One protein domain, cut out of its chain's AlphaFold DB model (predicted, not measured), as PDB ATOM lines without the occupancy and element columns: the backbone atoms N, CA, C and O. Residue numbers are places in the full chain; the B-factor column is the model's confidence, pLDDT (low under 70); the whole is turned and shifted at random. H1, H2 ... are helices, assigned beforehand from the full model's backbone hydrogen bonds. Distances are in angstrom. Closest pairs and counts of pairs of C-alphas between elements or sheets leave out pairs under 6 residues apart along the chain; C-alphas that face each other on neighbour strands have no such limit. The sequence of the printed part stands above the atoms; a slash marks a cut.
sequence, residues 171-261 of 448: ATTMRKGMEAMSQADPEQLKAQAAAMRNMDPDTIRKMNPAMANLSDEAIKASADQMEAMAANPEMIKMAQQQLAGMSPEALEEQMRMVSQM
ATOM      1  N   ALA A 171     215.549 160.543 137.587       61.34
ATOM      2  CA  ALA A 171     214.764 159.478 136.960       61.34
ATOM      3  C   ALA A 171     215.651 158.351 136.384       61.34
ATOM      4  O   ALA A 171     215.265 157.182 136.376       61.34
ATOM      5  N   THR A 172     216.874 158.682 135.964       67.44
ATOM      6  CA  THR A 172     217.902 157.742 135.501       67.44
ATOM      7  C   THR A 172     218.462 156.875 136.635       67.44
ATOM      8  O   THR A 172     218.577 155.663 136.462       67.44
ATOM      9  N   THR A 173     218.763 157.448 137.801       67.44
ATOM     10  CA  THR A 173     219.209 156.727 139.004       67.44
ATOM     11  C   THR A 173     218.129 155.762 139.490       67.44
ATOM     12  O   THR A 173     218.418 154.598 139.775       67.44
ATOM     13  N   MET A 174     216.868 156.201 139.508       63.06
ATOM     14  CA  MET A 174     215.743 155.349 139.898       63.06
ATOM     15  C   MET A 174     215.489 154.228 138.875       63.06
ATOM     16  O   MET A 174     215.303 153.075 139.267       63.06
ATOM     17  N   ARG A 175     215.587 154.522 137.568       69.50
ATOM     18  CA  ARG A 175     215.509 153.509 136.499       69.50
ATOM     19  C   ARG A 175     216.610 152.465 136.631       69.50
ATOM     20  O   ARG A 175     216.319 151.278 136.558       69.50
ATOM     21  N   LYS A 176     217.853 152.887 136.864       75.94
ATOM     22  CA  LYS A 176     218.977 151.965 137.054       75.94
ATOM     23  C   LYS A 176     218.771 151.077 138.282       75.94
ATOM     24  O   LYS A 176     219.096 149.896 138.234       75.94
ATOM     25  N   GLY A 177     218.195 151.626 139.353       73.75
ATOM     26  CA  GLY A 177     217.766 150.855 140.521       73.75
ATOM     27  C   GLY A 177     216.715 149.797 140.174       73.75
ATOM     28  O   GLY A 177     216.874 148.642 140.550       73.75
ATOM     29  N   MET A 178     215.683 150.159 139.404       69.56
ATOM     30  CA  MET A 178     214.648 149.213 138.964       69.56
ATOM     31  C   MET A 178     215.158 148.163 137.981       69.56
ATOM     32  O   MET A 178     214.734 147.017 138.061       69.56
ATOM     33  N   GLU A 179     216.054 148.527 137.068       75.06
ATOM     34  CA  GLU A 179     216.653 147.593 136.111       75.06
ATOM     35  C   GLU A 179     217.596 146.611 136.816       75.06
ATOM     36  O   GLU A 179     217.557 145.413 136.551       75.06
ATOM     37  N   ALA A 180     218.374 147.083 137.794       77.25
ATOM     38  CA  ALA A 180     219.139 146.198 138.665       77.25
ATOM     39  C   ALA A 180     218.218 145.258 139.462       77.25
ATOM     40  O   ALA A 180     218.543 144.089 139.641       77.25
ATOM     41  N   MET A 181     217.052 145.744 139.896       73.12
ATOM     42  CA  MET A 181     216.074 144.949 140.640       73.12
ATOM     43  C   MET A 181     215.316 143.949 139.753       73.12
ATOM     44  O   MET A 181     214.969 142.871 140.223       73.12
ATOM     45  N   SER A 182     215.066 144.264 138.477       76.81
ATOM     46  CA  SER A 182     214.424 143.336 137.534       76.81
ATOM     47  C   SER A 182     215.367 142.232 137.059       76.81
ATOM     48  O   SER A 182     214.911 141.152 136.699       76.81
ATOM     49  N   GLN A 183     216.675 142.486 137.088       81.12
ATOM     50  CA  GLN A 183     217.700 141.492 136.774       81.12
ATOM     51  C   GLN A 183     218.165 140.694 137.998       81.12
ATOM     52  O   GLN A 183     218.833 139.676 137.833       81.12
ATOM     53  N   ALA A 184     217.840 141.139 139.214       81.75
ATOM     54  CA  ALA A 184     218.206 140.434 140.433       81.75
ATOM     55  C   ALA A 184     217.358 139.166 140.602       81.75
ATOM     56  O   ALA A 184     216.126 139.207 140.548       81.75
ATOM     57  N   ASP A 185     218.025 138.039 140.853       86.94
ATOM     58  CA  ASP A 185     217.340 136.789 141.168       86.94
ATOM     59  C   ASP A 185     216.489 136.956 142.446       86.94
ATOM     60  O   ASP A 185     216.929 137.615 143.395       86.94
ATOM     61  N   PRO A 186     215.302 136.329 142.550       82.50
ATOM     62  CA  PRO A 186     214.460 136.424 143.746       82.50
ATOM     63  C   PRO A 186     215.185 136.029 145.042       82.50
ATOM     64  O   PRO A 186     214.967 136.636 146.090       82.50
ATOM     65  N   GLU A 187     216.097 135.051 144.976       90.75
ATOM     66  CA  GLU A 187     216.945 134.683 146.117       90.75
ATOM     67  C   GLU A 187     217.938 135.789 146.488       90.75
ATOM     68  O   GLU A 187     218.153 136.043 147.674       90.75
ATOM     69  N   GLN A 188     218.498 136.491 145.499       87.88
ATOM     70  CA  GLN A 188     219.368 137.641 145.740       87.88
ATOM     71  C   GLN A 188     218.591 138.800 146.359       87.88
ATOM     72  O   GLN A 188     219.072 139.389 147.321       87.88
ATOM     73  N   LEU A 189     217.374 139.083 145.882       87.44
ATOM     74  CA  LEU A 189     216.506 140.107 146.476       87.44
ATOM     75  C   LEU A 189     216.146 139.767 147.924       87.44
ATOM     76  O   LEU A 189     216.196 140.636 148.791       87.44
ATOM     77  N   LYS A 190     215.854 138.495 148.217       89.88
ATOM     78  CA  LYS A 190     215.590 138.036 149.586       89.88
ATOM     79  C   LYS A 190     216.818 138.188 150.482       89.88
ATOM     80  O   LYS A 190     216.705 138.679 151.604       89.88
ATOM     81  N   ALA A 191     217.993 137.796 149.991       93.12
ATOM     82  CA  ALA A 191     219.248 137.953 150.718       93.12
ATOM     83  C   ALA A 191     219.592 139.434 150.943       93.12
ATOM     84  O   ALA A 191     220.027 139.805 152.033       93.12
ATOM     85  N   GLN A 192     219.344 140.291 149.951       90.12
ATOM     86  CA  GLN A 192     219.543 141.734 150.040       90.12
ATOM     87  C   GLN A 192     218.580 142.376 151.043       90.12
ATOM     88  O   GLN A 192     219.019 143.165 151.876       90.12
ATOM     89  N   ALA A 193     217.301 141.994 151.033       91.38
ATOM     90  CA  ALA A 193     216.317 142.463 152.004       91.38
ATOM     91  C   ALA A 193     216.679 142.026 153.433       91.38
ATOM     92  O   ALA A 193     216.672 142.845 154.352       91.38
ATOM     93  N   ALA A 194     217.096 140.769 153.621       93.88
ATOM     94  CA  ALA A 194     217.566 140.271 154.913       93.88
ATOM     95  C   ALA A 194     218.851 140.977 155.379       93.88
ATOM     96  O   ALA A 194     219.006 141.264 156.567       93.88
ATOM     97  N   ALA A 195     219.768 141.298 154.461       93.25
ATOM     98  CA  ALA A 195     220.953 142.092 154.770       93.25
ATOM     99  C   ALA A 195     220.568 143.515 155.200       93.25
ATOM    100  O   ALA A 195     221.032 143.972 156.240       93.25
ATOM    101  N   MET A 196     219.662 144.178 154.471       92.88
ATOM    102  CA  MET A 196     219.135 145.497 154.838       92.88
ATOM    103  C   MET A 196     218.422 145.478 156.193       92.88
ATOM    104  O   MET A 196     218.586 146.396 156.981       92.88
ATOM    105  N   ARG A 197     217.684 144.415 156.514       92.81
ATOM    106  CA  ARG A 197     217.003 144.269 157.808       92.81
ATOM    107  C   ARG A 197     217.975 144.159 158.987       92.81
ATOM    108  O   ARG A 197     217.663 144.617 160.084       92.81
ATOM    109  N   ASN A 198     219.127 143.528 158.766       94.19
ATOM    110  CA  ASN A 198     220.147 143.301 159.792       94.19
ATOM    111  C   ASN A 198     221.205 144.413 159.859       94.19
ATOM    112  O   ASN A 198     221.997 144.441 160.800       94.19
ATOM    113  N   MET A 199     221.243 145.312 158.872       94.50
ATOM    114  CA  MET A 199     222.105 146.488 158.895       94.50
ATOM    115  C   MET A 199     221.452 147.622 159.681       94.50
ATOM    116  O   MET A 199     220.240 147.821 159.652       94.50
ATOM    117  N   ASP A 200     222.286 148.394 160.371       96.50
ATOM    118  CA  ASP A 200     221.833 149.604 161.041       96.50
ATOM    119  C   ASP A 200     221.376 150.657 160.003       96.50
ATOM    120  O   ASP A 200     222.077 150.848 158.996       96.50
ATOM    121  N   PRO A 201     220.236 151.347 160.208       93.81
ATOM    122  CA  PRO A 201     219.732 152.371 159.293       93.81
ATOM    123  C   PRO A 201     220.766 153.431 158.900       93.81
ATOM    124  O   PRO A 201     220.826 153.806 157.729       93.81
ATOM    125  N   ASP A 202     221.649 153.857 159.808       94.81
ATOM    126  CA  ASP A 202     222.690 154.840 159.483       94.81
ATOM    127  C   ASP A 202     223.738 154.279 158.522       94.81
ATOM    128  O   ASP A 202     224.289 154.997 157.683       94.81
ATOM    129  N   THR A 203     224.008 152.978 158.607       95.75
ATOM    130  CA  THR A 203     224.891 152.294 157.657       95.75
ATOM    131  C   THR A 203     224.235 152.220 156.285       95.75
ATOM    132  O   THR A 203     224.885 152.485 155.275       95.75
ATOM    133  N   ILE A 204     222.933 151.935 156.238       93.19
ATOM    134  CA  ILE A 204     222.161 151.870 154.995       93.19
ATOM    135  C   ILE A 204     222.126 153.236 154.304       93.19
ATOM    136  O   ILE A 204     222.378 153.312 153.104       93.19
ATOM    137  N   ARG A 205     221.906 154.317 155.061       93.94
ATOM    138  CA  ARG A 205     221.983 155.700 154.562       93.94
ATOM    139  C   ARG A 205     223.345 156.028 153.954       93.94
ATOM    140  O   ARG A 205     223.416 156.665 152.908       93.94
ATOM    141  N   LYS A 206     224.430 155.578 154.594       93.44
ATOM    142  CA  LYS A 206     225.804 155.776 154.098       93.44
ATOM    143  C   LYS A 206     226.099 154.956 152.846       93.44
ATOM    144  O   LYS A 206     226.796 155.437 151.959       93.44
ATOM    145  N   MET A 207     225.603 153.722 152.782       89.06
ATOM    146  CA  MET A 207     225.815 152.830 151.641       89.06
ATOM    147  C   MET A 207     224.954 153.204 150.434       89.06
ATOM    148  O   MET A 207     225.398 153.042 149.299       89.06
ATOM    149  N   ASN A 208     223.735 153.688 150.666       87.06
ATOM    150  CA  ASN A 208     222.811 154.089 149.619       87.06
ATOM    151  C   ASN A 208     222.372 155.550 149.824       87.06
ATOM    152  O   ASN A 208     221.427 155.804 150.575       87.06
ATOM    153  N   PRO A 209     222.998 156.505 149.108       80.25
ATOM    154  CA  PRO A 209     222.683 157.930 149.210       80.25
ATOM    155  C   PRO A 209     221.212 158.259 148.937       80.25
ATOM    156  O   PRO A 209     220.683 159.216 149.494       80.25
ATOM    157  N   ALA A 210     220.517 157.451 148.127       80.31
ATOM    158  CA  ALA A 210     219.092 157.649 147.861       80.31
ATOM    159  C   ALA A 210     218.220 157.399 149.105       80.31
ATOM    160  O   ALA A 210     217.128 157.952 149.210       80.31
ATOM    161  N   MET A 211     218.707 156.600 150.062       85.25
ATOM    162  CA  MET A 211     218.039 156.347 151.339       85.25
ATOM    163  C   MET A 211     218.511 157.272 152.463       85.25
ATOM    164  O   MET A 211     217.975 157.181 153.563       85.25
ATOM    165  N   ALA A 212     219.463 158.181 152.208       89.75
ATOM    166  CA  ALA A 212     220.038 159.062 153.229       89.75
ATOM    167  C   ALA A 212     218.981 159.872 154.002       89.75
ATOM    168  O   ALA A 212     219.146 160.119 155.192       89.75
ATOM    169  N   ASN A 213     217.878 160.219 153.336       83.25
ATOM    170  CA  ASN A 213     216.802 161.042 153.894       83.25
ATOM    171  C   ASN A 213     215.590 160.235 154.382       83.25
ATOM    172  O   ASN A 213     214.584 160.819 154.777       83.25
ATOM    173  N   LEU A 214     215.642 158.903 154.321       82.88
ATOM    174  CA  LEU A 214     214.565 158.060 154.833       82.88
ATOM    175  C   LEU A 214     214.701 157.905 156.348       82.88
ATOM    176  O   LEU A 214     215.811 157.742 156.861       82.88
ATOM    177  N   SER A 215     213.575 157.928 157.068       92.88
ATOM    178  CA  SER A 215     213.548 157.602 158.498       92.88
ATOM    179  C   SER A 215     213.907 156.132 158.738       92.88
ATOM    180  O   SER A 215     213.822 155.305 157.827       92.88
ATOM    181  N   ASP A 216     214.299 155.792 159.965       92.31
ATOM    182  CA  ASP A 216     214.631 154.412 160.338       92.31
ATOM    183  C   ASP A 216     213.449 153.472 160.073       92.31
ATOM    184  O   ASP A 216     213.623 152.370 159.546       92.31
ATOM    185  N   GLU A 217     212.230 153.923 160.388       89.25
ATOM    186  CA  GLU A 217     211.003 153.188 160.097       89.25
ATOM    187  C   GLU A 217     210.782 153.013 158.594       89.25
ATOM    188  O   GLU A 217     210.404 151.922 158.173       89.25
ATOM    189  N   ALA A 218     211.035 154.039 157.776       85.56
ATOM    190  CA  ALA A 218     210.867 153.946 156.327       85.56
ATOM    191  C   ALA A 218     211.875 152.970 155.699       85.56
ATOM    192  O   ALA A 218     211.512 152.192 154.817       85.56
ATOM    193  N   ILE A 219     213.119 152.957 156.189       89.94
ATOM    194  CA  ILE A 219     214.155 152.014 155.744       89.94
ATOM    195  C   ILE A 219     213.766 150.578 156.118       89.94
ATOM    196  O   ILE A 219     213.822 149.686 155.271       89.94
ATOM    197  N   LYS A 220     213.305 150.349 157.356       90.62
ATOM    198  CA  LYS A 220     212.826 149.026 157.797       90.62
ATOM    199  C   LYS A 220     211.592 148.571 157.022       90.62
ATOM    200  O   LYS A 220     211.559 147.439 156.557       90.62
ATOM    201  N   ALA A 221     210.619 149.457 156.821       88.00
ATOM    202  CA  ALA A 221     209.423 149.162 156.041       88.00
ATOM    203  C   ALA A 221     209.761 148.842 154.575       88.00
ATOM    204  O   ALA A 221     209.154 147.948 153.990       88.00
ATOM    205  N   SER A 222     210.752 149.523 153.991       87.50
ATOM    206  CA  SER A 222     211.242 149.222 152.642       87.50
ATOM    207  C   SER A 222     211.907 147.845 152.572       87.50
ATOM    208  O   SER A 222     211.639 147.093 151.634       87.50
ATOM    209  N   ALA A 223     212.701 147.473 153.583       88.50
ATOM    210  CA  ALA A 223     213.282 146.136 153.684       88.50
ATOM    211  C   ALA A 223     212.200 145.049 153.837       88.50
ATOM    212  O   ALA A 223     212.238 144.055 153.115       88.50
ATOM    213  N   ASP A 224     211.196 145.266 154.696       88.75
ATOM    214  CA  ASP A 224     210.057 144.353 154.874       88.75
ATOM    215  C   ASP A 224     209.240 144.200 153.579       88.75
ATOM    216  O   ASP A 224     208.833 143.097 153.214       88.75
ATOM    217  N   GLN A 225     209.016 145.299 152.849       84.75
ATOM    218  CA  GLN A 225     208.318 145.272 151.565       84.75
ATOM    219  C   GLN A 225     209.121 144.508 150.504       84.75
ATOM    220  O   GLN A 225     208.547 143.708 149.766       84.75
ATOM    221  N   MET A 226     210.440 144.714 150.443       87.69
ATOM    222  CA  MET A 226     211.319 143.992 149.523       87.69
ATOM    223  C   MET A 226     211.368 142.495 149.852       87.69
ATOM    224  O   MET A 226     211.319 141.671 148.942       87.69
ATOM    225  N   GLU A 227     211.382 142.131 151.137       88.75
ATOM    226  CA  GLU A 227     211.300 140.740 151.596       88.75
ATOM    227  C   GLU A 227     209.957 140.098 151.216       88.75
ATOM    228  O   GLU A 227     209.935 138.984 150.692       88.75
ATOM    229  N   ALA A 228     208.839 140.809 151.403       86.81
ATOM    230  CA  ALA A 228     207.509 140.331 151.026       86.81
ATOM    231  C   ALA A 228     207.346 140.158 149.503       86.81
ATOM    232  O   ALA A 228     206.692 139.214 149.056       86.81
ATOM    233  N   MET A 229     207.959 141.038 148.703       85.81
ATOM    234  CA  MET A 229     208.018 140.879 147.247       85.81
ATOM    235  C   MET A 229     208.890 139.684 146.858       85.81
ATOM    236  O   MET A 229     208.465 138.859 146.055       85.81
ATOM    237  N   ALA A 230     210.073 139.545 147.461       85.94
ATOM    238  CA  ALA A 230     210.982 138.429 147.202       85.94
ATOM    239  C   ALA A 230     210.395 137.071 147.620       85.94
ATOM    240  O   ALA A 230     210.683 136.051 146.995       85.94
ATOM    241  N   ALA A 231     209.534 137.049 148.641       88.62
ATOM    242  CA  ALA A 231     208.788 135.861 149.044       88.62
ATOM    243  C   ALA A 231     207.724 135.432 148.014       88.62
ATOM    244  O   ALA A 231     207.326 134.270 148.020       88.62
ATOM    245  N   ASN A 232     207.305 136.332 147.116       87.94
ATOM    246  CA  ASN A 232     206.289 136.096 146.091       87.94
ATOM    247  C   ASN A 232     206.879 136.245 144.670       87.94
ATOM    248  O   ASN A 232     206.643 137.252 143.995       87.94
ATOM    249  N   PRO A 233     207.616 135.241 144.158       78.75
ATOM    250  CA  PRO A 233     208.282 135.318 142.853       78.75
ATOM    251  C   PRO A 233     207.315 135.505 141.673       78.75
ATOM    252  O   PRO A 233     207.670 136.143 140.686       78.75
ATOM    253  N   GLU A 234     206.079 135.010 141.775       84.25
ATOM    254  CA  GLU A 234     205.042 135.251 140.760       84.25
ATOM    255  C   GLU A 234     204.581 136.717 140.741       84.25
ATOM    256  O   GLU A 234     204.354 137.274 139.669       84.25
ATOM    257  N   MET A 235     204.542 137.391 141.896       80.62
ATOM    258  CA  MET A 235     204.265 138.831 141.953       80.62
ATOM    259  C   MET A 235     205.395 139.631 141.301       80.62
ATOM    260  O   MET A 235     205.124 140.584 140.576       80.62
ATOM    261  N   ILE A 236     206.653 139.223 141.503       81.94
ATOM    262  CA  ILE A 236     207.802 139.846 140.833       81.94
ATOM    263  C   ILE A 236     207.711 139.652 139.321       81.94
ATOM    264  O   ILE A 236     207.866 140.624 138.589       81.94
ATOM    265  N   LYS A 237     207.416 138.440 138.836       79.81
ATOM    266  CA  LYS A 237     207.234 138.191 137.397       79.81
ATOM    267  C   LYS A 237     206.085 139.003 136.812       79.81
ATOM    268  O   LYS A 237     206.246 139.575 135.741       79.81
ATOM    269  N   MET A 238     204.951 139.080 137.507       79.25
ATOM    270  CA  MET A 238     203.812 139.890 137.075       79.25
ATOM    271  C   MET A 238     204.187 141.374 137.023       79.25
ATOM    272  O   MET A 238     203.925 142.032 136.020       79.25
ATOM    273  N   ALA A 239     204.867 141.892 138.050       77.50
ATOM    274  CA  ALA A 239     205.369 143.262 138.061       77.50
ATOM    275  C   ALA A 239     206.385 143.501 136.933       77.50
ATOM    276  O   ALA A 239     206.314 144.519 136.255       77.50
ATOM    277  N   GLN A 240     207.290 142.556 136.670       75.75
ATOM    278  CA  GLN A 240     208.236 142.627 135.555       75.75
ATOM    279  C   GLN A 240     207.530 142.618 134.200       75.75
ATOM    280  O   GLN A 240     207.895 143.407 133.338       75.75
ATOM    281  N   GLN A 241     206.519 141.771 134.003       82.44
ATOM    282  CA  GLN A 241     205.734 141.728 132.768       82.44
ATOM    283  C   GLN A 241     204.946 143.020 132.561       82.44
ATOM    284  O   GLN A 241     204.938 143.563 131.458       82.44
ATOM    285  N   GLN A 242     204.340 143.547 133.627       77.25
ATOM    286  CA  GLN A 242     203.641 144.825 133.587       77.25
ATOM    287  C   GLN A 242     204.608 145.964 133.243       77.25
ATOM    288  O   GLN A 242     204.324 146.754 132.351       77.25
ATOM    289  N   LEU A 243     205.787 146.002 133.872       75.56
ATOM    290  CA  LEU A 243     206.822 147.001 133.596       75.56
ATOM    291  C   LEU A 243     207.423 146.865 132.193       75.56
ATOM    292  O   LEU A 243     207.674 147.875 131.546       75.56
ATOM    293  N   ALA A 244     207.631 145.642 131.704       78.31
ATOM    294  CA  ALA A 244     208.154 145.385 130.363       78.31
ATOM    295  C   ALA A 244     207.168 145.809 129.262       78.31
ATOM    296  O   ALA A 244     207.594 146.163 128.164       78.31
ATOM    297  N   GLY A 245     205.863 145.784 129.552       76.75
ATOM    298  CA  GLY A 245     204.813 146.271 128.659       76.75
ATOM    299  C   GLY A 245     204.581 147.785 128.714       76.75
ATOM    300  O   GLY A 245     203.896 148.323 127.846       76.75
ATOM    301  N   MET A 246     205.135 148.487 129.708       77.94
ATOM    302  CA  MET A 246     204.967 149.932 129.854       77.94
ATOM    303  C   MET A 246     206.077 150.693 129.134       77.94
ATOM    304  O   MET A 246     207.261 150.366 129.229       77.94
ATOM    305  N   SER A 247     205.700 151.753 128.417       83.19
ATOM    306  CA  SER A 247     206.691 152.637 127.815       83.19
ATOM    307  C   SER A 247     207.486 153.370 128.910       83.19
ATOM    308  O   SER A 247     206.963 153.637 129.997       83.19
ATOM    309  N   PRO A 248     208.744 153.751 128.630       67.69
ATOM    310  CA  PRO A 248     209.556 154.584 129.517       67.69
ATOM    311  C   PRO A 248     208.842 155.846 130.023       67.69
ATOM    312  O   PRO A 248     209.052 156.242 131.167       67.69
ATOM    313  N   GLU A 249     208.004 156.451 129.178       77.38
ATOM    314  CA  GLU A 249     207.214 157.650 129.478       77.38
ATOM    315  C   GLU A 249     206.028 157.330 130.395       77.38
ATOM    316  O   GLU A 249     205.799 158.050 131.362       77.38
ATOM    317  N   ALA A 250     205.328 156.214 130.157       73.81
ATOM    318  CA  ALA A 250     204.232 155.765 131.016       73.81
ATOM    319  C   ALA A 250     204.725 155.428 132.431       73.81
ATOM    320  O   ALA A 250     204.060 155.737 133.419       73.81
ATOM    321  N   LEU A 251     205.919 154.838 132.540       72.44
ATOM    322  CA  LEU A 251     206.543 154.563 133.831       72.44
ATOM    323  C   LEU A 251     206.941 155.853 134.560       72.44
ATOM    324  O   LEU A 251     206.712 155.981 135.762       72.44
ATOM    325  N   GLU A 252     207.524 156.815 133.843       73.38
ATOM    326  CA  GLU A 252     207.885 158.117 134.409       73.38
ATOM    327  C   GLU A 252     206.642 158.886 134.869       73.38
ATOM    328  O   GLU A 252     206.644 159.466 135.952       73.38
ATOM    329  N   GLU A 253     205.552 158.837 134.105       78.31
ATOM    330  CA  GLU A 253     204.272 159.424 134.491       78.31
ATOM    331  C   GLU A 253     203.672 158.741 135.724       78.31
ATOM    332  O   GLU A 253     203.244 159.428 136.656       78.31
ATOM    333  N   GLN A 254     203.717 157.407 135.792       73.06
ATOM    334  CA  GLN A 254     203.281 156.654 136.968       73.06
ATOM    335  C   GLN A 254     204.111 157.020 138.207       73.06
ATOM    336  O   GLN A 254     203.558 157.284 139.273       73.06
ATOM    337  N   MET A 255     205.436 157.110 138.077       65.00
ATOM    338  CA  MET A 255     206.314 157.559 139.162       65.00
ATOM    339  C   MET A 255     206.063 159.014 139.545       65.00
ATOM    340  O   MET A 255     206.101 159.367 140.726       65.00
ATOM    341  N   ARG A 256     205.774 159.877 138.570       75.06
ATOM    342  CA  ARG A 256     205.404 161.269 138.825       75.06
ATOM    343  C   ARG A 256     204.096 161.348 139.601       75.06
ATOM    344  O   ARG A 256     203.979 162.174 140.496       75.06
ATOM    345  N   MET A 257     203.144 160.469 139.310       66.25
ATOM    346  CA  MET A 257     201.898 160.361 140.061       66.25
ATOM    347  C   MET A 257     202.156 159.885 141.498       66.25
ATOM    348  O   MET A 257     201.706 160.533 142.439       66.25
ATOM    349  N   VAL A 258     202.956 158.830 141.688       67.88
ATOM    350  CA  VAL A 258     203.297 158.292 143.021       67.88
ATOM    351  C   VAL A 258     204.109 159.285 143.861       67.88
ATOM    352  O   VAL A 258     203.887 159.393 145.065       67.88
ATOM    353  N   SER A 259     205.026 160.038 143.247       68.06
ATOM    354  CA  SER A 259     205.814 161.081 143.925       68.06
ATOM    355  C   SER A 259     205.015 162.351 144.225       68.06
ATOM    356  O   SER A 259     205.410 163.133 145.086       68.06
ATOM    357  N   GLN A 260     203.888 162.559 143.540       69.56
ATOM    358  CA  GLN A 260     202.939 163.629 143.841       69.56
ATOM    359  C   GLN A 260     201.888 163.223 144.881       69.56
ATOM    360  O   GLN A 260     201.220 164.111 145.414       69.56
ATOM    361  N   MET A 261     201.739 161.930 145.196       64.44
ATOM    362  CA  MET A 261     200.861 161.494 146.284       64.44
ATOM    363  C   MET A 261     201.403 161.990 147.622       64.44
ATOM    364  O   MET A 261     202.603 161.919 147.898       64.44
TER     365      MET A 261
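What this domain is: This is residues 171 to 261 of the 448 residues of the protein "Hypothetical protein" of Pelagomonas calceolata (UniProt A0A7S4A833). Two lobes meet at a corner: in one, H2 and H4 lie side by side and run opposite ways, with short H3 at the end of the pair where H2 ends and H4 begins; in the other, H1, H5 and H6 make an open three-sided frame with few contacts. The tight links H1 to H2 and H4 to H5 join the lobes. The printed part has 91 residues with six named helices, H1 to H6 in order, and no named strand; the class is all helix. It is compact, with a radius of gyration of the C-alphas of 13.7 A and spans of 37 by 29 by 20 A.

Where its parts are: H1, residues 171 to 183, is 18.2 A long and begins at C-alpha 171 (214.764, 159.478, 136.960). H2, residues 186 to 198, is 18.4 A long. H3 is residues 201 to 207, 9.8 A. H4, residues 216 to 230, is 21.0 A long. H5, residues 233 to 245, is 18.3 A long. H6, residues 248 to 260, is 18.2 A long and ends at C-alpha 260 (202.939, 163.629, 143.841).

How they stand to each other: H4 is the hub. It touches H2 at a shallow tilt of 22 degrees, opposite ways; their closest C-alphas, Ala 193 and Ala 223, are 5.1 A apart. H3 and H4 only just touch, with 3 pairs of C-alphas within 8 A, the closest being Pro 201 and Asp 216 at 5.6 A. H4 and H5 touch only at the corner, and only just, with 3 such pairs; the closest C-alphas, Met 229 and Ile 236, are 6.5 A apart. H1 is close to but not clearly touching H5, C-alphas Ser 182 and Gln 240 at 6.5 A, and H6, C-alphas Ala 171 and Glu 252 at 7.5 A. H1 and H4 are apart. In H1 to H6 every O i to N i+4 pair is within hydrogen-bond range.

The domain as a whole: The C-alphas farthest apart, Asp 200 and Gly 245, are 36.7 A apart. The printed part has no cut and no long link. The model's pLDDT is under 70 at residues 171 to 175, 178, 248, 255 and 257 to 261.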